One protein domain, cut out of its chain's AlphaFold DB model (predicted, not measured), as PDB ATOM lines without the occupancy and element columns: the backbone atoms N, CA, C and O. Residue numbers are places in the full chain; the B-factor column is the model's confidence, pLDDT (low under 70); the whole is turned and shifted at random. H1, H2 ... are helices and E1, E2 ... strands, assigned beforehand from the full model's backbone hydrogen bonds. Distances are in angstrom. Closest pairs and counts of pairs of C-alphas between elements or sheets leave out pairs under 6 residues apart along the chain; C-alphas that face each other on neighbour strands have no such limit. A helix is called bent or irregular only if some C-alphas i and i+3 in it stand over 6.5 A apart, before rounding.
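This is residues 76 to 209 of the 263 residues of an uncharacterized protein of Methanothermobacter tenebrarum (UniProt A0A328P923). One long, twisted sheet has helices over one face and the other face bare; its two longest strands, E2 and E5, run side by side through the middle and join two halves. At one end E3 and E4 extend the sheet beside E2, with H2 and H3 over it, and at the other end E1 and E6 extend it beside E5, with H1 and H4 over it. The printed part has 134 residues with four named helices and six named strands, in the order E1 H1 E2 H2 E3 E4 H3 E5 H4 E6; the class is mixed, helices and strands. The sheet runs E3 E4 E2 E5 E1 E6, antiparallel throughout. The whole is compact, with a radius of gyration of the C-alphas of 16.0 A, and spans 49 by 24 by 24 A, only just a rod.

The longest strands are E2, residues 102 to 114, 33.5 A from first to last C-alpha, and E5, residues 175 to 187, 36.3 A. Beside E5 is E1, residues 76 to 84, 25.9 A, which begins with C-alpha 76 at (-54.851, -33.391, -44.966). E6, residues 205 to 209, measures 11.3 A and ends with C-alpha 209 at (-53.878, -24.486, -46.044). E4, residues 146 to 151, is 16.4 A long, and E3, residues 136 to 142, 17.2 A. The helices are H1, residues 89 to 97, 12.2 A; H2, residues 119 to 132, 19.9 A; H3, residues 156 to 171, 22.1 A, with C-alpha 156 at (-36.360, -23.054, -30.717); and H4, residues 188 to 200, 19.5 A. H4 is irregular: C-alphas 189 and 192 are 7.4 A apart.

E2 and E5 are antiparallel at 163 degrees, with N 106 and O 183 at 2.9 A and N 179 and O 111 at 2.8 A, within hydrogen-bond range. E4 and E2 stand at 149 degrees, with N 110 and O 149 at 2.9 A. The hairpin E3 and E4 has N 140 and O 148 at 2.7 A. E5 and E1 have N 81 and O 182 at 2.9 A, and E1 and E6 have N 80 and O 207 at 2.8 A. E3 and E6 are the edge strands. The four helices on one face of the sheet make two layers, helices over strands, and each runs along the strands. H3 is over E2 at a height over the sheet of 7.1 A; H2 is over E3 at 7.0 A. H1 is over E5 at 8.0 A, and H4 is over E1 and, only just, over E5 with 3 of its 13 C-alphas, at 8.7 A. H2 and H3 touch, H3 with residues 162 to 167 alone; the closest C-alphas, those of Ile 129 and Ile 163, are 6.6 A apart, at a steep tilt of 45 degrees, opposite ways. H1 and H3 are close but not clearly touching, with the closest C-alphas, those of Ile 89 and Pro 156, 7.3 A apart. H2 and H4 are apart. There are four split strand-helix-strand units, two strands running the same way with another strand between them in the sheet: E1 H1 E2, E2 H2 E3, E4 H3 E5 and E5 H4 E6, each with a right-handed crossover. In H1 and H3 every O i to N i+4 pair is within hydrogen-bond range; in H2 it is 8 of 10 and in H4 7 of 9.

The two C-alphas farthest apart, those of Glu 120 and Asn 189, are 49.3 A from each other. From edge to edge of the sheet the strands' lines turn by 68 degrees. The links between successive elements are tight, and the printed part has no cut. The mean pLDDT of the printed part is 91.6, and no printed residue is under 70.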
ATOM      1  N   PRO A  76     -55.887 -34.002 -45.786       90.38
ATOM      2  CA  PRO A  76     -54.851 -33.391 -44.966       90.38
ATOM      3  C   PRO A  76     -54.902 -31.868 -45.101       90.38
ATOM      4  O   PRO A  76     -54.974 -31.348 -46.209       90.38
ATOM      5  N   GLU A  77     -54.821 -31.176 -43.976       92.44
ATOM      6  CA  GLU A  77     -54.786 -29.721 -43.868       92.44
ATOM      7  C   GLU A  77     -53.615 -29.326 -42.968       92.44
ATOM      8  O   GLU A  77     -53.320 -30.008 -41.988       92.44
ATOM      9  N   THR A  78     -52.967 -28.213 -43.279       94.75
ATOM     10  CA  THR A  78     -51.853 -27.658 -42.514       94.75
ATOM     11  C   THR A  78     -52.300 -26.362 -41.852       94.75
ATOM     12  O   THR A  78     -52.616 -25.372 -42.517       94.75
ATOM     13  N   VAL A  79     -52.317 -26.357 -40.523       94.06
ATOM     14  CA  VAL A  79     -52.649 -25.196 -39.694       94.06
ATOM     15  C   VAL A  79     -51.358 -24.506 -39.274       94.06
ATOM     16  O   VAL A  79     -50.491 -25.119 -38.660       94.06
ATOM     17  N   TYR A  80     -51.230 -23.221 -39.585       94.50
ATOM     18  CA  TYR A  80     -50.097 -22.398 -39.183       94.50
ATOM     19  C   TYR A  80     -50.443 -21.588 -37.941       94.50
ATOM     20  O   TYR A  80     -51.448 -20.871 -37.920       94.50
ATOM     21  N   VAL A  81     -49.573 -21.647 -36.941       94.69
ATOM     22  CA  VAL A  81     -49.658 -20.853 -35.713       94.69
ATOM     23  C   VAL A  81     -48.363 -20.072 -35.514       94.69
ATOM     24  O   VAL A  81     -47.278 -20.539 -35.861       94.69
ATOM     25  N   ASP A  82     -48.498 -18.869 -34.970       93.00
ATOM     26  CA  ASP A  82     -47.384 -17.988 -34.644       93.00
ATOM     27  C   ASP A  82     -47.291 -17.907 -33.115       93.00
ATOM     28  O   ASP A  82     -48.164 -17.335 -32.463       93.00
ATOM     29  N   LEU A  83     -46.262 -18.528 -32.540       91.88
ATOM     30  CA  LEU A  83     -46.047 -18.590 -31.094       91.88
ATOM     31  C   LEU A  83     -45.109 -17.466 -30.665       91.88
ATOM     32  O   LEU A  83     -44.047 -17.287 -31.262       91.88
ATOM     33  N   SER A  84     -45.489 -16.703 -29.642       86.00
ATOM     34  CA  SER A  84     -44.598 -15.714 -29.035       86.00
ATOM     35  C   SER A  84     -43.551 -16.389 -28.147       86.00
ATOM     36  O   SER A  84     -43.688 -17.547 -27.760       86.00
ATOM     37  N   HIS A  85     -42.521 -15.624 -27.788       74.31
ATOM     38  CA  HIS A  85     -41.472 -16.028 -26.849       74.31
ATOM     39  C   HIS A  85     -41.989 -16.558 -25.494       74.31
ATOM     40  O   HIS A  85     -41.317 -17.357 -24.848       74.31
ATOM     41  N   ASP A  86     -43.161 -16.095 -25.049       76.94
ATOM     42  CA  ASP A  86     -43.708 -16.404 -23.721       76.94
ATOM     43  C   ASP A  86     -44.380 -17.784 -23.645       76.94
ATOM     44  O   ASP A  86     -44.765 -18.230 -22.564       76.94
ATOM     45  N   VAL A  87     -44.554 -18.452 -24.785       83.44
ATOM     46  CA  VAL A  87     -45.116 -19.802 -24.856       83.44
ATOM     47  C   VAL A  87     -43.977 -20.809 -24.743       83.44
ATOM     48  O   VAL A  87     -43.034 -20.743 -25.526       83.44
ATOM     49  N   ASP A  88     -44.090 -21.782 -23.835       86.88
ATOM     50  CA  ASP A  88     -43.199 -22.946 -23.851       86.88
ATOM     51  C   ASP A  88     -43.492 -23.765 -25.116       86.88
ATOM     52  O   ASP A  88     -44.486 -24.487 -25.221       86.88
ATOM     53  N   ILE A  89     -42.634 -23.599 -26.124       86.75
ATOM     54  CA  ILE A  89     -42.812 -24.209 -27.444       86.75
ATOM     55  C   ILE A  89     -42.716 -25.733 -27.352       86.75
ATOM     56  O   ILE A  89     -43.357 -26.441 -28.131       86.75
ATOM     57  N   LYS A  90     -41.926 -26.258 -26.413       87.50
ATOM     58  CA  LYS A  90     -41.749 -27.696 -26.250       87.50
ATOM     59  C   LYS A  90     -43.004 -28.318 -25.645       87.50
ATOM     60  O   LYS A  90     -43.522 -29.272 -26.220       87.50
ATOM     61  N   GLU A  91     -43.510 -27.743 -24.556       89.31
ATOM     62  CA  GLU A  91     -44.785 -28.150 -23.954       89.31
ATOM     63  C   GLU A  91     -45.926 -28.018 -24.968       89.31
ATOM     64  O   GLU A  91     -46.708 -28.948 -25.149       89.31
ATOM     65  N   PHE A  92     -45.965 -26.915 -25.721       90.81
ATOM     66  CA  PHE A  92     -46.945 -26.713 -26.783       90.81
ATOM     67  C   PHE A  92     -46.921 -27.834 -27.832       90.81
ATOM     68  O   PHE A  92     -47.973 -28.372 -28.178       90.81
ATOM     69  N   ILE A  93     -45.744 -28.189 -28.358       90.31
ATOM     70  CA  ILE A  93     -45.614 -29.241 -29.377       90.31
ATOM     71  C   ILE A  93     -46.059 -30.593 -28.814       90.31
ATOM     72  O   ILE A  93     -46.756 -31.337 -29.507       90.31
ATOM     73  N   ASP A  94     -45.668 -30.918 -27.583       90.06
ATOM     74  CA  ASP A  94     -46.016 -32.192 -26.955       90.06
ATOM     75  C   ASP A  94     -47.524 -32.287 -26.659       90.06
ATOM     76  O   ASP A  94     -48.137 -33.312 -26.969       90.06
ATOM     77  N   ASP A  95     -48.151 -31.207 -26.188       92.38
ATOM     78  CA  ASP A  95     -49.600 -31.148 -25.980       92.38
ATOM     79  C   ASP A  95     -50.373 -31.272 -27.307       92.38
ATOM     80  O   ASP A  95     -51.321 -32.055 -27.415       92.38
ATOM     81  N   VAL A  96     -49.970 -30.529 -28.348       92.62
ATOM     82  CA  VAL A  96     -50.659 -30.540 -29.652       92.62
ATOM     83  C   VAL A  96     -50.543 -31.902 -30.334       92.62
ATOM     84  O   VAL A  96     -51.490 -32.332 -30.991       92.62
ATOM     85  N   ARG A  97     -49.438 -32.634 -30.145       92.06
ATOM     86  CA  ARG A  97     -49.312 -34.025 -30.625       92.06
ATOM     87  C   ARG A  97     -50.359 -34.954 -30.016       92.06
ATOM     88  O   ARG A  97     -50.725 -35.940 -30.651       92.06
ATOM     89  N   GLY A  98     -50.826 -34.656 -28.804       90.19
ATOM     90  CA  GLY A  98     -51.886 -35.403 -28.129       90.19
ATOM     91  C   GLY A  98     -53.295 -35.092 -28.640       90.19
ATOM     92  O   GLY A  98     -54.230 -35.825 -28.314       90.19
ATOM     93  N   VAL A  99     -53.475 -34.035 -29.440       92.12
ATOM     94  CA  VAL A  99     -54.786 -33.647 -29.971       92.12
ATOM     95  C   VAL A  99     -55.216 -34.619 -31.069       92.12
ATOM     96  O   VAL A  99     -54.511 -34.850 -32.052       92.12
ATOM     97  N   GLU A 100     -56.421 -35.174 -30.924       89.88
ATOM     98  CA  GLU A 100     -56.976 -36.117 -31.894       89.88
ATOM     99  C   GLU A 100     -57.017 -35.504 -33.304       89.88
ATOM    100  O   GLU A 100     -57.634 -34.462 -33.524       89.88
ATOM    101  N   GLY A 101     -56.410 -36.196 -34.272       87.31
ATOM    102  CA  GLY A 101     -56.397 -35.804 -35.682       87.31
ATOM    103  C   GLY A 101     -55.114 -35.120 -36.147       87.31
ATOM    104  O   GLY A 101     -54.896 -35.068 -37.358       87.31
ATOM    105  N   VAL A 102     -54.251 -34.686 -35.222       92.75
ATOM    106  CA  VAL A 102     -52.907 -34.184 -35.535       92.75
ATOM    107  C   VAL A 102     -52.018 -35.341 -35.998       92.75
ATOM    108  O   VAL A 102     -51.997 -36.413 -35.395       92.75
ATOM    109  N   LYS A 103     -51.301 -35.135 -37.104       91.88
ATOM    110  CA  LYS A 103     -50.402 -36.119 -37.726       91.88
ATOM    111  C   LYS A 103     -48.940 -35.750 -37.570       91.88
ATOM    112  O   LYS A 103     -48.121 -36.625 -37.317       91.88
ATOM    113  N   ASP A 104     -48.622 -34.480 -37.783       92.31
ATOM    114  CA  ASP A 104     -47.250 -33.996 -37.800       92.31
ATOM    115  C   ASP A 104     -47.196 -32.540 -37.339       92.31
ATOM    116  O   ASP A 104     -48.165 -31.794 -37.485       92.31
ATOM    117  N   ILE A 105     -46.063 -32.147 -36.763       91.81
ATOM    118  CA  ILE A 105     -45.817 -30.783 -36.297       91.81
ATOM    119  C   ILE A 105     -44.397 -30.398 -36.672       91.81
ATOM    120  O   ILE A 105     -43.442 -31.079 -36.287       91.81
ATOM    121  N   LYS A 106     -44.250 -29.279 -37.380       91.62
ATOM    122  CA  LYS A 106     -42.954 -28.761 -37.815       91.62
ATOM    123  C   LYS A 106     -42.790 -27.311 -37.406       91.62
ATOM    124  O   LYS A 106     -43.703 -26.500 -37.506       91.62
ATOM    125  N   ILE A 107     -41.583 -26.974 -36.974       90.38
ATOM    126  CA  ILE A 107     -41.171 -25.584 -36.814       90.38
ATOM    127  C   ILE A 107     -40.664 -25.117 -38.176       90.38
ATOM    128  O   ILE A 107     -39.705 -25.671 -38.705       90.38
ATOM    129  N   GLU A 108     -41.317 -24.110 -38.745       90.88
ATOM    130  CA  GLU A 108     -40.996 -23.593 -40.076       90.88
ATOM    131  C   GLU A 108     -39.818 -22.619 -40.004       90.88
ATOM    132  O   GLU A 108     -38.806 -22.760 -40.696       90.88
ATOM    133  N   TYR A 109     -39.948 -21.603 -39.149       92.81
ATOM    134  CA  TYR A 109     -38.927 -20.584 -38.958       92.81
ATOM    135  C   TYR A 109     -39.095 -19.837 -37.632       92.81
ATOM    136  O   TYR A 109     -40.189 -19.746 -37.073       92.81
ATOM    137  N   ILE A 110     -38.001 -19.227 -37.180       94.31
ATOM    138  CA  ILE A 110     -37.981 -18.185 -36.151       94.31
ATOM    139  C   ILE A 110     -37.956 -16.827 -36.854       94.31
ATOM    140  O   ILE A 110     -37.164 -16.592 -37.769       94.31
ATOM    141  N   PHE A 111     -38.805 -15.919 -36.405       94.88
ATOM    142  CA  PHE A 111     -38.811 -14.513 -36.762       94.88
ATOM    143  C   PHE A 111     -38.336 -13.688 -35.568       94.88
ATOM    144  O   PHE A 111     -38.822 -13.865 -34.455       94.88
ATOM    145  N   LEU A 112     -37.417 -12.758 -35.802       95.50
ATOM    146  CA  LEU A 112     -36.892 -11.837 -34.803       95.50
ATOM    147  C   LEU A 112     -37.092 -10.410 -35.297       95.50
ATOM    148  O   LEU A 112     -36.666 -10.045 -36.400       95.50
ATOM    149  N   LYS A 113     -37.694  -9.582 -34.446       96.00
ATOM    150  CA  LYS A 113     -37.657  -8.134 -34.598       96.00
ATOM    151  C   LYS A 113     -36.536  -7.587 -33.740       96.00
ATOM    152  O   LYS A 113     -36.499  -7.836 -32.539       96.00
ATOM    153  N   THR A 114     -35.660  -6.798 -34.338       95.94
ATOM    154  CA  THR A 114     -34.503  -6.216 -33.658       95.94
ATOM    155  C   THR A 114     -34.457  -4.706 -33.843       95.94
ATOM    156  O   THR A 114     -35.321  -4.101 -34.491       95.94
ATOM    157  N   ASP A 115     -33.430  -4.079 -33.285       96.19
ATOM    158  CA  ASP A 115     -33.002  -2.758 -33.732       96.19
ATOM    159  C   ASP A 115     -32.551  -2.764 -35.193       96.19
ATOM    160  O   ASP A 115     -32.190  -3.802 -35.754       96.19
ATOM    161  N   ASN A 116     -32.602  -1.584 -35.810       95.81
ATOM    162  CA  ASN A 116     -32.098  -1.387 -37.161       95.81
ATOM    163  C   ASN A 116     -30.571  -1.505 -37.168       95.81
ATOM    164  O   ASN A 116     -29.900  -1.126 -36.209       95.81
ATOM    165  N   PHE A 117     -30.022  -1.969 -38.281       95.56
ATOM    166  CA  PHE A 117     -28.584  -2.111 -38.479       95.56
ATOM    167  C   PHE A 117     -28.210  -1.762 -39.923       95.56
ATOM    168  O   PHE A 117     -29.071  -1.557 -40.776       95.56
ATOM    169  N   THR A 118     -26.914  -1.637 -40.206       94.50
ATOM    170  CA  THR A 118     -26.429  -1.316 -41.555       94.50
ATOM    171  C   THR A 118     -26.541  -2.523 -42.488       94.50
ATOM    172  O   THR A 118     -26.517  -3.670 -42.044       94.50
ATOM    173  N   SER A 119     -26.614  -2.293 -43.801       94.31
ATOM    174  CA  SER A 119     -26.664  -3.385 -44.787       94.31
ATOM    175  C   SER A 119     -25.440  -4.304 -44.719       94.31
ATOM    176  O   SER A 119     -25.583  -5.519 -44.805       94.31
ATOM    177  N   GLU A 120     -24.251  -3.735 -44.492       94.25
ATOM    178  CA  GLU A 120     -23.014  -4.497 -44.277       94.25
ATOM    179  C   GLU A 120     -23.140  -5.430 -43.067       94.25
ATOM    180  O   GLU A 120     -22.857  -6.626 -43.152       94.25
ATOM    181  N   ARG A 121     -23.663  -4.907 -41.952       93.25
ATOM    182  CA  ARG A 121     -23.930  -5.703 -40.756       93.25
ATOM    183  C   ARG A 121     -24.979  -6.786 -41.016       93.25
ATOM    184  O   ARG A 121     -24.846  -7.887 -40.492       93.25
ATOM    185  N   GLY A 122     -25.981  -6.502 -41.846       93.69
ATOM    186  CA  GLY A 122     -27.003  -7.464 -42.256       93.69
ATOM    187  C   GLY A 122     -26.434  -8.695 -42.967       93.69
ATOM    188  O   GLY A 122     -26.835  -9.814 -42.650       93.69
ATOM    189  N   GLU A 123     -25.460  -8.522 -43.863       94.06
ATOM    190  CA  GLU A 123     -24.789  -9.655 -44.525       94.06
ATOM    191  C   GLU A 123     -23.926 -10.468 -43.546       94.06
ATOM    192  O   GLU A 123     -23.910 -11.699 -43.617       94.06
ATOM    193  N   LEU A 124     -23.275  -9.818 -42.573       93.44
ATOM    194  CA  LEU A 124     -22.567 -10.527 -41.498       93.44
ATOM    195  C   LEU A 124     -23.527 -11.359 -40.640       93.44
ATOM    196  O   LEU A 124     -23.216 -12.500 -40.314       93.44
ATOM    197  N   ILE A 125     -24.701 -10.820 -40.301       94.69
ATOM    198  CA  ILE A 125     -25.741 -11.532 -39.541       94.69
ATOM    199  C   ILE A 125     -26.249 -12.740 -40.328       94.69
ATOM    200  O   ILE A 125     -26.295 -13.854 -39.809       94.69
ATOM    201  N   LYS A 126     -26.589 -12.531 -41.601       94.12
ATOM    202  CA  LYS A 126     -27.113 -13.561 -42.502       94.12
ATOM    203  C   LYS A 126     -26.182 -14.766 -42.625       94.12
ATOM    204  O   LYS A 126     -26.660 -15.898 -42.612       94.12
ATOM    205  N   ASN A 127     -24.877 -14.522 -42.724       93.00
ATOM    206  CA  ASN A 127     -23.874 -15.578 -42.862       93.00
ATOM    207  C   ASN A 127     -23.381 -16.113 -41.507       93.00
ATOM    208  O   ASN A 127     -22.970 -17.265 -41.423       93.00
ATOM    209  N   GLY A 128     -23.423 -15.296 -40.453       92.25
ATOM    210  CA  GLY A 128     -22.947 -15.651 -39.117       92.25
ATOM    211  C   GLY A 128     -23.917 -16.530 -38.332       92.25
ATOM    212  O   GLY A 128     -23.476 -17.473 -37.680       92.25
ATOM    213  N   ILE A 129     -25.232 -16.281 -38.423       92.62
ATOM    214  CA  ILE A 129     -26.229 -17.033 -37.640       92.62
ATOM    215  C   ILE A 129     -26.166 -18.559 -37.894       92.62
ATOM    216  O   ILE A 129     -26.125 -19.320 -36.927       92.62
ATOM    217  N   PRO A 130     -26.099 -19.053 -39.145       92.06
ATOM    218  CA  PRO A 130     -25.985 -20.495 -39.393       92.06
ATOM    219  C   PRO A 130     -24.684 -21.131 -38.869       92.06
ATOM    220  O   PRO A 130     -24.604 -22.349 -38.738       92.06
ATOM    221  N   VAL A 131     -23.650 -20.326 -38.589       89.88
ATOM    222  CA  VAL A 131     -22.367 -20.798 -38.037       89.88
ATOM    223  C   VAL A 131     -22.429 -20.909 -36.514       89.88
ATOM    224  O   VAL A 131     -21.841 -21.830 -35.951       89.88
ATOM    225  N   ILE A 132     -23.135 -19.994 -35.840       89.50
ATOM    226  CA  ILE A 132     -23.277 -20.013 -34.372       89.50
ATOM    227  C   ILE A 132     -24.285 -21.058 -33.887       89.50
ATOM    228  O   ILE A 132     -24.167 -21.542 -32.764       89.50
ATOM    229  N   ASP A 133     -25.272 -21.407 -34.717       88.69
ATOM    230  CA  ASP A 133     -26.273 -22.412 -34.390       88.69
ATOM    231  C   ASP A 133     -26.478 -23.368 -35.564       88.69
ATOM    232  O   ASP A 133     -27.095 -23.040 -36.577       88.69
ATOM    233  N   SER A 134     -26.000 -24.600 -35.386       87.81
ATOM    234  CA  SER A 134     -26.100 -25.654 -36.392       87.81
ATOM    235  C   SER A 134     -27.535 -26.075 -36.724       87.81
ATOM    236  O   SER A 134     -27.741 -26.767 -37.726       87.81
ATOM    237  N   ASN A 135     -28.522 -25.715 -35.896       89.75
ATOM    238  CA  ASN A 135     -29.940 -25.984 -36.144       89.75
ATOM    239  C   ASN A 135     -30.557 -24.997 -37.142       89.75
ATOM    240  O   ASN A 135     -31.593 -25.304 -37.739       89.75
ATOM    241  N   VAL A 136     -29.909 -23.854 -37.371       91.56
ATOM    242  CA  VAL A 136     -30.333 -22.875 -38.368       91.56
ATOM    243  C   VAL A 136     -29.786 -23.265 -39.738       91.56
ATOM    244  O   VAL A 136     -28.600 -23.519 -39.919       91.56
ATOM    245  N   THR A 137     -30.672 -23.317 -40.728       90.69
ATOM    246  CA  THR A 137     -30.328 -23.685 -42.113       90.69
ATOM    247  C   THR A 137     -29.982 -22.472 -42.962       90.69
ATOM    248  O   THR A 137     -29.037 -22.503 -43.745       90.69
ATOM    249  N   TYR A 138     -30.748 -21.396 -42.813       92.00
ATOM    250  CA  TYR A 138     -30.543 -20.133 -43.504       92.00
ATOM    251  C   TYR A 138     -31.197 -19.005 -42.709       92.00
ATOM    252  O   TYR A 138     -32.140 -19.249 -41.954       92.00
ATOM    253  N   CYS A 139     -30.763 -17.768 -42.951       93.75
ATOM    254  CA  CYS A 139     -31.473 -16.578 -42.497       93.75
ATOM    255  C   CYS A 139     -31.701 -15.595 -43.650       93.75
ATOM    256  O   CYS A 139     -30.864 -15.426 -44.535       93.75
ATOM    257  N   LYS A 140     -32.850 -14.928 -43.632       95.12
ATOM    258  CA  LYS A 140     -33.164 -13.744 -44.430       95.12
ATOM    259  C   LYS A 140     -33.143 -12.546 -43.496       95.12
ATOM    260  O   LYS A 140     -33.735 -12.595 -42.422       95.12
ATOM    261  N   VAL A 141     -32.454 -11.488 -43.900       95.31
ATOM    262  CA  VAL A 141     -32.173 -10.338 -43.040       95.31
ATOM    263  C   VAL A 141     -32.566  -9.057 -43.770       95.31
ATOM    264  O   VAL A 141     -32.138  -8.836 -44.900       95.31
ATOM    265  N   ASP A 142     -33.376  -8.221 -43.124       95.44
ATOM    266  CA  ASP A 142     -33.702  -6.858 -43.549       95.44
ATOM    267  C   ASP A 142     -33.038  -5.870 -42.567       95.44
ATOM    268  O   ASP A 142     -33.329  -5.928 -41.365       95.44
ATOM    269  N   PRO A 143     -32.185  -4.943 -43.053       93.12
ATOM    270  CA  PRO A 143     -31.549  -3.886 -42.258       93.12
ATOM    271  C   PRO A 143     -32.501  -3.037 -41.403       93.12
ATOM    272  O   PRO A 143     -32.085  -2.438 -40.411       93.12
ATOM    273  N   ARG A 144     -33.802  -3.032 -41.711       93.81
ATOM    274  CA  ARG A 144     -34.868  -2.426 -40.889       93.81
ATOM    275  C   ARG A 144     -35.212  -3.238 -39.628       93.81
ATOM    276  O   ARG A 144     -36.333  -3.151 -39.115       93.81
ATOM    277  N   GLY A 145     -34.277  -4.060 -39.154       92.88
ATOM    278  CA  GLY A 145     -34.382  -4.817 -37.913       92.88
ATOM    279  C   GLY A 145     -35.330  -6.006 -38.008       92.88
ATOM    280  O   GLY A 145     -36.185  -6.174 -37.137       92.88
ATOM    281  N   THR A 146     -35.276  -6.771 -39.098       96.25
ATOM    282  CA  THR A 146     -36.065  -8.002 -39.243       96.25
ATOM    283  C   THR A 146     -35.158  -9.150 -39.660       96.25
ATOM    284  O   THR A 146     -34.432  -9.041 -40.646       96.25
ATOM    285  N   ILE A 147     -35.223 -10.263 -38.937       96.06
ATOM    286  CA  ILE A 147     -34.452 -11.475 -39.223       96.06
ATOM    287  C   ILE A 147     -35.423 -12.660 -39.238       96.06
ATOM    288  O   ILE A 147     -36.225 -12.815 -38.325       96.06
ATOM    289  N   LEU A 148     -35.362 -13.491 -40.275       95.75
ATOM    290  CA  LEU A 148     -36.151 -14.716 -40.403       95.75
ATOM    291  C   LEU A 148     -35.202 -15.881 -40.648       95.75
ATOM    292  O   LEU A 148     -34.510 -15.885 -41.662       95.75
ATOM    293  N   CYS A 149     -35.187 -16.867 -39.761       94.88
ATOM    294  CA  CYS A 149     -34.270 -17.998 -39.820       94.88
ATOM    295  C   CYS A 149     -35.029 -19.323 -39.919       94.88
ATOM    296  O   CYS A 149     -35.869 -19.624 -39.074       94.88
ATOM    297  N   GLY A 150     -34.729 -20.112 -40.952       92.31
ATOM    298  CA  GLY A 150     -35.288 -21.453 -41.133       92.31
ATOM    299  C   GLY A 150     -34.553 -22.477 -40.271       92.31
ATOM    300  O   GLY A 150     -33.322 -22.443 -40.184       92.31
ATOM    301  N   ILE A 151     -35.283 -23.405 -39.655       90.25
ATOM    302  CA  ILE A 151     -34.748 -24.318 -38.631       90.25
ATOM    303  C   ILE A 151     -35.015 -25.757 -39.050       90.25
ATOM    304  O   ILE A 151     -36.084 -26.066 -39.562       90.25
ATOM    305  N   LYS A 152     -34.044 -26.649 -38.839       85.81
ATOM    306  CA  LYS A 152     -34.184 -28.083 -39.171       85.81
ATOM    307  C   LYS A 152     -34.572 -28.972 -37.982       85.81
ATOM    308  O   LYS A 152     -34.709 -30.179 -38.149       85.81
ATOM    309  N   GLY A 153     -34.694 -28.394 -36.790       79.12
ATOM    310  CA  GLY A 153     -35.037 -29.072 -35.541       79.12
ATOM    311  C   GLY A 153     -34.338 -28.437 -34.339       79.12
ATOM    312  O   GLY A 153     -33.753 -27.364 -34.454       79.12
ATOM    313  N   GLY A 154     -34.364 -29.125 -33.199       81.62
ATOM    314  CA  GLY A 154     -33.799 -28.622 -31.945       81.62
ATOM    315  C   GLY A 154     -34.782 -27.766 -31.145       81.62
ATOM    316  O   GLY A 154     -35.948 -27.645 -31.512       81.62
ATOM    317  N   ASP A 155     -34.300 -27.223 -30.029       86.94
ATOM    318  CA  ASP A 155     -35.068 -26.344 -29.145       86.94
ATOM    319  C   ASP A 155     -35.090 -24.907 -29.705       86.94
ATOM    320  O   ASP A 155     -34.034 -24.262 -29.746       86.94
ATOM    321  N   PRO A 156     -36.256 -24.393 -30.148       87.88
ATOM    322  CA  PRO A 156     -36.360 -23.054 -30.717       87.88
ATOM    323  C   PRO A 156     -36.031 -21.951 -29.717       87.88
ATOM    324  O   PRO A 156     -35.487 -20.930 -30.133       87.88
ATOM    325  N   GLN A 157     -36.324 -22.150 -28.428       88.75
ATOM    326  CA  GLN A 157     -36.051 -21.160 -27.387       88.75
ATOM    327  C   GLN A 157     -34.540 -20.969 -27.252       88.75
ATOM    328  O   GLN A 157     -34.027 -19.867 -27.428       88.75
ATOM    329  N   ALA A 158     -33.808 -22.078 -27.118       90.25
ATOM    330  CA  ALA A 158     -32.351 -22.061 -27.071       90.25
ATOM    331  C   ALA A 158     -31.715 -21.464 -28.340       90.25
ATOM    332  O   ALA A 158     -30.662 -20.830 -28.270       90.25
ATOM    333  N   THR A 159     -32.321 -21.670 -29.514       91.69
ATOM    334  CA  THR A 159     -31.862 -21.032 -30.756       91.69
ATOM    335  C   THR A 159     -32.117 -19.525 -30.756       91.69
ATOM    336  O   THR A 159     -31.224 -18.777 -31.153       91.69
ATOM    337  N   ILE A 160     -33.284 -19.062 -30.295       92.38
ATOM    338  CA  ILE A 160     -33.573 -17.628 -30.136       92.38
ATOM    339  C   ILE A 160     -32.538 -16.993 -29.207       92.38
ATOM    340  O   ILE A 160     -31.894 -16.028 -29.615       92.38
ATOM    341  N   ASP A 161     -32.317 -17.579 -28.031       92.31
ATOM    342  CA  ASP A 161     -31.394 -17.054 -27.021       92.31
ATOM    343  C   ASP A 161     -29.970 -16.937 -27.574       92.31
ATOM    344  O   ASP A 161     -29.366 -15.867 -27.519       92.31
ATOM    345  N   ARG A 162     -29.459 -17.992 -28.228       93.62
ATOM    346  CA  ARG A 162     -28.129 -17.967 -28.864       93.62
ATOM    347  C   ARG A 162     -27.995 -16.871 -29.916       93.62
ATOM    348  O   ARG A 162     -26.955 -16.213 -29.989       93.62
ATOM    349  N   ILE A 163     -29.016 -16.688 -30.755       94.06
ATOM    350  CA  ILE A 163     -29.002 -15.649 -31.789       94.06
ATOM    351  C   ILE A 163     -29.039 -14.266 -31.139       94.06
ATOM    352  O   ILE A 163     -28.240 -13.402 -31.503       94.06
ATOM    353  N   SER A 164     -29.940 -14.050 -30.183       94.31
ATOM    354  CA  SER A 164     -30.105 -12.776 -29.486       94.31
ATOM    355  C   SER A 164     -28.846 -12.382 -28.714       94.31
ATOM    356  O   SER A 164     -28.380 -11.251 -28.872       94.31
ATOM    357  N   ASP A 165     -28.229 -13.311 -27.986       94.88
ATOM    358  CA  ASP A 165     -26.963 -13.089 -27.283       94.88
ATOM    359  C   ASP A 165     -25.846 -12.712 -28.255       94.88
ATOM    360  O   ASP A 165     -25.129 -11.730 -28.052       94.88
ATOM    361  N   TRP A 166     -25.716 -13.447 -29.361       95.25
ATOM    362  CA  TRP A 166     -24.698 -13.153 -30.363       95.25
ATOM    363  C   TRP A 166     -24.890 -11.773 -31.004       95.25
ATOM    364  O   TRP A 166     -23.911 -11.045 -31.198       95.25
ATOM    365  N   LEU A 167     -26.131 -11.378 -31.305       95.12
ATOM    366  CA  LEU A 167     -26.457 -10.063 -31.869       95.12
ATOM    367  C   LEU A 167     -26.092  -8.916 -30.918       95.12
ATOM    368  O   LEU A 167     -25.523  -7.910 -31.364       95.12
ATOM    369  N   ILE A 168     -26.358  -9.087 -29.621       95.19
ATOM    370  CA  ILE A 168     -25.991  -8.121 -28.581       95.19
ATOM    371  C   ILE A 168     -24.467  -8.045 -28.459       95.19
ATOM    372  O   ILE A 168     -23.898  -6.959 -28.567       95.19
ATOM    373  N   LEU A 169     -23.787  -9.185 -28.311       92.56
ATOM    374  CA  LEU A 169     -22.341  -9.236 -28.073       92.56
ATOM    375  C   LEU A 169     -21.516  -8.700 -29.245       92.56
ATOM    376  O   LEU A 169     -20.479  -8.074 -29.038       92.56
ATOM    377  N   THR A 170     -21.953  -8.945 -30.479       90.25
ATOM    378  CA  THR A 170     -21.150  -8.617 -31.666       90.25
ATOM    379  C   THR A 170     -21.549  -7.313 -32.347       90.25
ATOM    380  O   THR A 170     -20.837  -6.860 -33.244       90.25
ATOM    381  N   GLY A 171     -22.677  -6.705 -31.971       87.00
ATOM    382  CA  GLY A 171     -23.155  -5.482 -32.620       87.00
ATOM    383  C   GLY A 171     -24.042  -4.576 -31.777       87.00
ATOM    384  O   GLY A 171     -24.524  -3.586 -32.318       87.00
ATOM    385  N   GLY A 172     -24.285  -4.893 -30.501       92.12
ATOM    386  CA  GLY A 172     -25.197  -4.125 -29.648       92.12
ATOM    387  C   GLY A 172     -26.631  -4.085 -30.181       92.12
ATOM    388  O   GLY A 172     -27.333  -3.104 -29.953       92.12
ATOM    389  N   ILE A 173     -27.044  -5.105 -30.943       94.88
ATOM    390  CA  ILE A 173     -28.366  -5.174 -31.573       94.88
ATOM    391  C   ILE A 173     -29.301  -5.927 -30.633       94.88
ATOM    392  O   ILE A 173     -29.141  -7.132 -30.441       94.88
ATOM    393  N   TYR A 174     -30.296  -5.237 -30.080       94.75
ATOM    394  CA  TYR A 174     -31.250  -5.855 -29.164       94.75
ATOM    395  C   TYR A 174     -32.415  -6.489 -29.924       94.75
ATOM    396  O   TYR A 174     -32.931  -5.938 -30.905       94.75
ATOM    397  N   THR A 175     -32.845  -7.658 -29.452       93.44
ATOM    398  CA  THR A 175     -34.072  -8.315 -29.918       93.44
ATOM    399  C   THR A 175     -35.257  -7.738 -29.149       93.44
ATOM    400  O   THR A 175     -35.261  -7.735 -27.925       93.44
ATOM    401  N   LYS A 176     -36.253  -7.222 -29.871       92.88
ATOM    402  CA  LYS A 176     -37.469  -6.615 -29.311       92.88
ATOM    403  C   LYS A 176     -38.541  -7.656 -29.040       92.88
ATOM    404  O   LYS A 176     -39.191  -7.607 -28.007       92.88
ATOM    405  N   TYR A 177     -38.740  -8.555 -29.996       92.19
ATOM    406  CA  TYR A 177     -39.610  -9.712 -29.845       92.19
ATOM    407  C   TYR A 177     -39.209 -10.806 -30.832       92.19
ATOM    408  O   TYR A 177     -38.581 -10.538 -31.864       92.19
ATOM    409  N   SER A 178     -39.619 -12.029 -30.519       92.56
ATOM    410  CA  SER A 178     -39.456 -13.202 -31.364       92.56
ATOM    411  C   SER A 178     -40.795 -13.907 -31.560       92.56
ATOM    412  O   SER A 178     -41.691 -13.834 -30.717       92.56
ATOM    413  N   VAL A 179     -40.940 -14.547 -32.716       93.06
ATOM    414  CA  VAL A 179     -42.097 -15.369 -33.069       93.06
ATOM    415  C   VAL A 179     -41.595 -16.662 -33.688       93.06
ATOM    416  O   VAL A 179     -40.741 -16.634 -34.575       93.06
ATOM    417  N   VAL A 180     -42.139 -17.795 -33.264       93.62
ATOM    418  CA  VAL A 180     -41.867 -19.103 -33.861       93.62
ATOM    419  C   VAL A 180     -43.079 -19.531 -34.664       93.62
ATOM    420  O   VAL A 180     -44.166 -19.708 -34.116       93.62
ATOM    421  N   ARG A 181     -42.896 -19.692 -35.977       93.50
ATOM    422  CA  ARG A 181     -43.948 -20.222 -36.839       93.50
ATOM    423  C   ARG A 181     -43.921 -21.740 -36.800       93.50
ATOM    424  O   ARG A 181     -42.914 -22.351 -37.162       93.50
ATOM    425  N   VAL A 182     -45.047 -22.326 -36.425       93.38
ATOM    426  CA  VAL A 182     -45.254 -23.774 -36.382       93.38
ATOM    427  C   VAL A 182     -46.347 -24.149 -37.376       93.38
ATOM    428  O   VAL A 182     -47.374 -23.474 -37.466       93.38
ATOM    429  N   SER A 183     -46.119 -25.212 -38.139       94.19
ATOM    430  CA  SER A 183     -47.113 -25.862 -38.986       94.19
ATOM    431  C   SER A 183     -47.566 -27.167 -38.336       94.19
ATOM    432  O   SER A 183     -46.763 -27.931 -37.800       94.19
ATOM    433  N   ILE A 184     -48.876 -27.389 -38.332       95.44
ATOM    434  CA  ILE A 184     -49.531 -28.537 -37.709       95.44
ATOM    435  C   ILE A 184     -50.358 -29.220 -38.790       95.44
ATOM    436  O   ILE A 184     -51.373 -28.680 -39.235       95.44
ATOM    437  N   ASP A 185     -49.927 -30.401 -39.212       94.50
ATOM    438  CA  ASP A 185     -50.655 -31.212 -40.180       94.50
ATOM    439  C   ASP A 185     -51.758 -31.990 -39.451       94.50
ATOM    440  O   ASP A 185     -51.498 -32.740 -38.507       94.50
ATOM    441  N   THR A 186     -53.004 -31.831 -39.885       93.88
ATOM    442  CA  THR A 186     -54.195 -32.448 -39.288       93.88
ATOM    443  C   THR A 186     -55.179 -32.920 -40.364       93.88
ATOM    444  O   THR A 186     -55.020 -32.631 -41.549       93.88
ATOM    445  N   ASN A 187     -56.192 -33.699 -39.986       90.94
ATOM    446  CA  ASN A 187     -57.310 -34.018 -40.880       90.94
ATOM    447  C   ASN A 187     -58.372 -32.917 -40.825       90.94
ATOM    448  O   ASN A 187     -58.712 -32.450 -39.737       90.94
ATOM    449  N   ALA A 188     -58.970 -32.581 -41.970       88.56
ATOM    450  CA  ALA A 188     -60.006 -31.551 -42.058       88.56
ATOM    451  C   ALA A 188     -61.167 -31.763 -41.060       88.56
ATOM    452  O   ALA A 188     -61.557 -30.834 -40.358       88.56
ATOM    453  N   ASN A 189     -61.641 -33.001 -40.890       88.00
ATOM    454  CA  ASN A 189     -62.704 -33.347 -39.933       88.00
ATOM    455  C   ASN A 189     -62.329 -33.288 -38.452       88.00
ATOM    456  O   ASN A 189     -63.194 -33.483 -37.597       88.00
ATOM    457  N   LYS A 190     -61.063 -33.026 -38.136       90.44
ATOM    458  CA  LYS A 190     -60.557 -32.870 -36.770       90.44
ATOM    459  C   LYS A 190     -59.967 -31.481 -36.515       90.44
ATOM    460  O   LYS A 190     -59.487 -31.220 -35.416       90.44
ATOM    461  N   ILE A 191     -60.065 -30.560 -37.480       89.44
ATOM    462  CA  ILE A 191     -59.616 -29.168 -37.318       89.44
ATOM    463  C   ILE A 191     -60.294 -28.489 -36.128       89.44
ATOM    464  O   ILE A 191     -59.635 -27.728 -35.425       89.44
ATOM    465  N   ASN A 192     -61.573 -28.770 -35.864       88.44
ATOM    466  CA  ASN A 192     -62.285 -28.144 -34.748       88.44
ATOM    467  C   ASN A 192     -61.682 -28.507 -33.386       88.44
ATOM    468  O   ASN A 192     -61.492 -27.610 -32.573       88.44
ATOM    469  N   ASN A 193     -61.264 -29.761 -33.181       91.00
ATOM    470  CA  ASN A 193     -60.577 -30.173 -31.952       91.00
ATOM    471  C   ASN A 193     -59.292 -29.358 -31.736       91.00
ATOM    472  O   ASN A 193     -59.018 -28.878 -30.636       91.00
ATOM    473  N   LEU A 194     -58.515 -29.166 -32.808       91.88
ATOM    474  CA  LEU A 194     -57.299 -28.359 -32.771       91.88
ATOM    475  C   LEU A 194     -57.611 -26.876 -32.531       91.88
ATOM    476  O   LEU A 194     -56.961 -26.235 -31.712       91.88
ATOM    477  N   ARG A 195     -58.623 -26.327 -33.205       91.62
ATOM    478  CA  ARG A 195     -59.059 -24.931 -33.061       91.62
ATOM    479  C   ARG A 195     -59.522 -24.632 -31.634       91.62
ATOM    480  O   ARG A 195     -59.147 -23.596 -31.088       91.62
ATOM    481  N   GLU A 196     -60.288 -25.532 -31.026       91.69
ATOM    482  CA  GLU A 196     -60.736 -25.432 -29.633       91.69
ATOM    483  C   GLU A 196     -59.557 -25.486 -28.658       91.69
ATOM    484  O   GLU A 196     -59.445 -24.618 -27.788       91.69
ATOM    485  N   TYR A 197     -58.634 -26.435 -28.848       91.75
ATOM    486  CA  TYR A 197     -57.426 -26.538 -28.032       91.75
ATOM    487  C   TYR A 197     -56.586 -25.253 -28.094       91.75
ATOM    488  O   TYR A 197     -56.290 -24.655 -27.057       91.75
ATOM    489  N   LEU A 198     -56.263 -24.775 -29.300       92.06
ATOM    490  CA  LEU A 198     -55.471 -23.557 -29.497       92.06
ATOM    491  C   LEU A 198     -56.157 -22.334 -28.874       92.06
ATOM    492  O   LEU A 198     -55.518 -21.569 -28.152       92.06
ATOM    493  N   SER A 199     -57.473 -22.202 -29.065       91.12
ATOM    494  CA  SER A 199     -58.262 -21.109 -28.481       91.12
ATOM    495  C   SER A 199     -58.249 -21.146 -26.951       91.12
ATOM    496  O   SER A 199     -58.127 -20.098 -26.319       91.12
ATOM    497  N   SER A 200     -58.311 -22.336 -26.340       90.38
ATOM    498  CA  SER A 200     -58.259 -22.501 -24.878       90.38
ATOM    499  C   SER A 200     -56.925 -22.060 -24.263       90.38
ATOM    500  O   SER A 200     -56.888 -21.619 -23.116       90.38
ATOM    501  N   LYS A 201     -55.839 -22.129 -25.041       87.38
ATOM    502  CA  LYS A 201     -54.494 -21.678 -24.662       87.38
ATOM    503  C   LYS A 201     -54.220 -20.224 -25.073       87.38
ATOM    504  O   LYS A 201     -53.112 -19.737 -24.881       87.38
ATOM    505  N   GLY A 202     -55.206 -19.525 -25.648       86.19
ATOM    506  CA  GLY A 202     -55.050 -18.151 -26.135       86.19
ATOM    507  C   GLY A 202     -54.182 -18.023 -27.393       86.19
ATOM    508  O   GLY A 202     -53.695 -16.935 -27.687       86.19
ATOM    509  N   ILE A 203     -53.979 -19.115 -28.136       89.69
ATOM    510  CA  ILE A 203     -53.140 -19.155 -29.338       89.69
ATOM    511  C   ILE A 203     -54.026 -18.981 -30.570       89.69
ATOM    512  O   ILE A 203     -54.940 -19.767 -30.823       89.69
ATOM    513  N   ALA A 204     -53.744 -17.946 -31.361       88.12
ATOM    514  CA  ALA A 204     -54.477 -17.665 -32.587       88.12
ATOM    515  C   ALA A 204     -53.912 -18.453 -33.780       88.12
ATOM    516  O   ALA A 204     -52.700 -18.556 -33.972       88.12
ATOM    517  N   ILE A 205     -54.811 -18.960 -34.627       91.38
ATOM    518  CA  ILE A 205     -54.443 -19.553 -35.916       91.38
ATOM    519  C   ILE A 205     -54.082 -18.425 -36.891       91.38
ATOM    520  O   ILE A 205     -54.879 -17.517 -37.118       91.38
ATOM    521  N   SER A 206     -52.891 -18.505 -37.484       90.75
ATOM    522  CA  SER A 206     -52.381 -17.545 -38.471       90.75
ATOM    523  C   SER A 206     -52.997 -17.800 -39.850       90.75
ATOM    524  O   SER A 206     -53.484 -16.884 -40.510       90.75
ATOM    525  N   SER A 207     -53.011 -19.063 -40.292       90.19
ATOM    526  CA  SER A 207     -53.687 -19.489 -41.528       90.19
ATOM    527  C   SER A 207     -53.903 -21.004 -41.554       90.19
ATOM    528  O   SER A 207     -53.259 -21.733 -40.805       90.19
ATOM    529  N   ILE A 208     -54.792 -21.475 -42.427       90.69
ATOM    530  CA  ILE A 208     -55.005 -22.899 -42.723       90.69
ATOM    531  C   ILE A 208     -54.789 -23.081 -44.226       90.69
ATOM    532  O   ILE A 208     -55.222 -22.232 -45.004       90.69
ATOM    533  N   LYS A 209     -54.088 -24.138 -44.635       91.38
ATOM    534  CA  LYS A 209     -53.878 -24.486 -46.044       91.38
ATOM    535  C   LYS A 209     -54.139 -25.962 -46.287       91.38
ATOM    536  O   LYS A 209     -53.626 -26.799 -45.553       91.38
TER     537      LYS A 209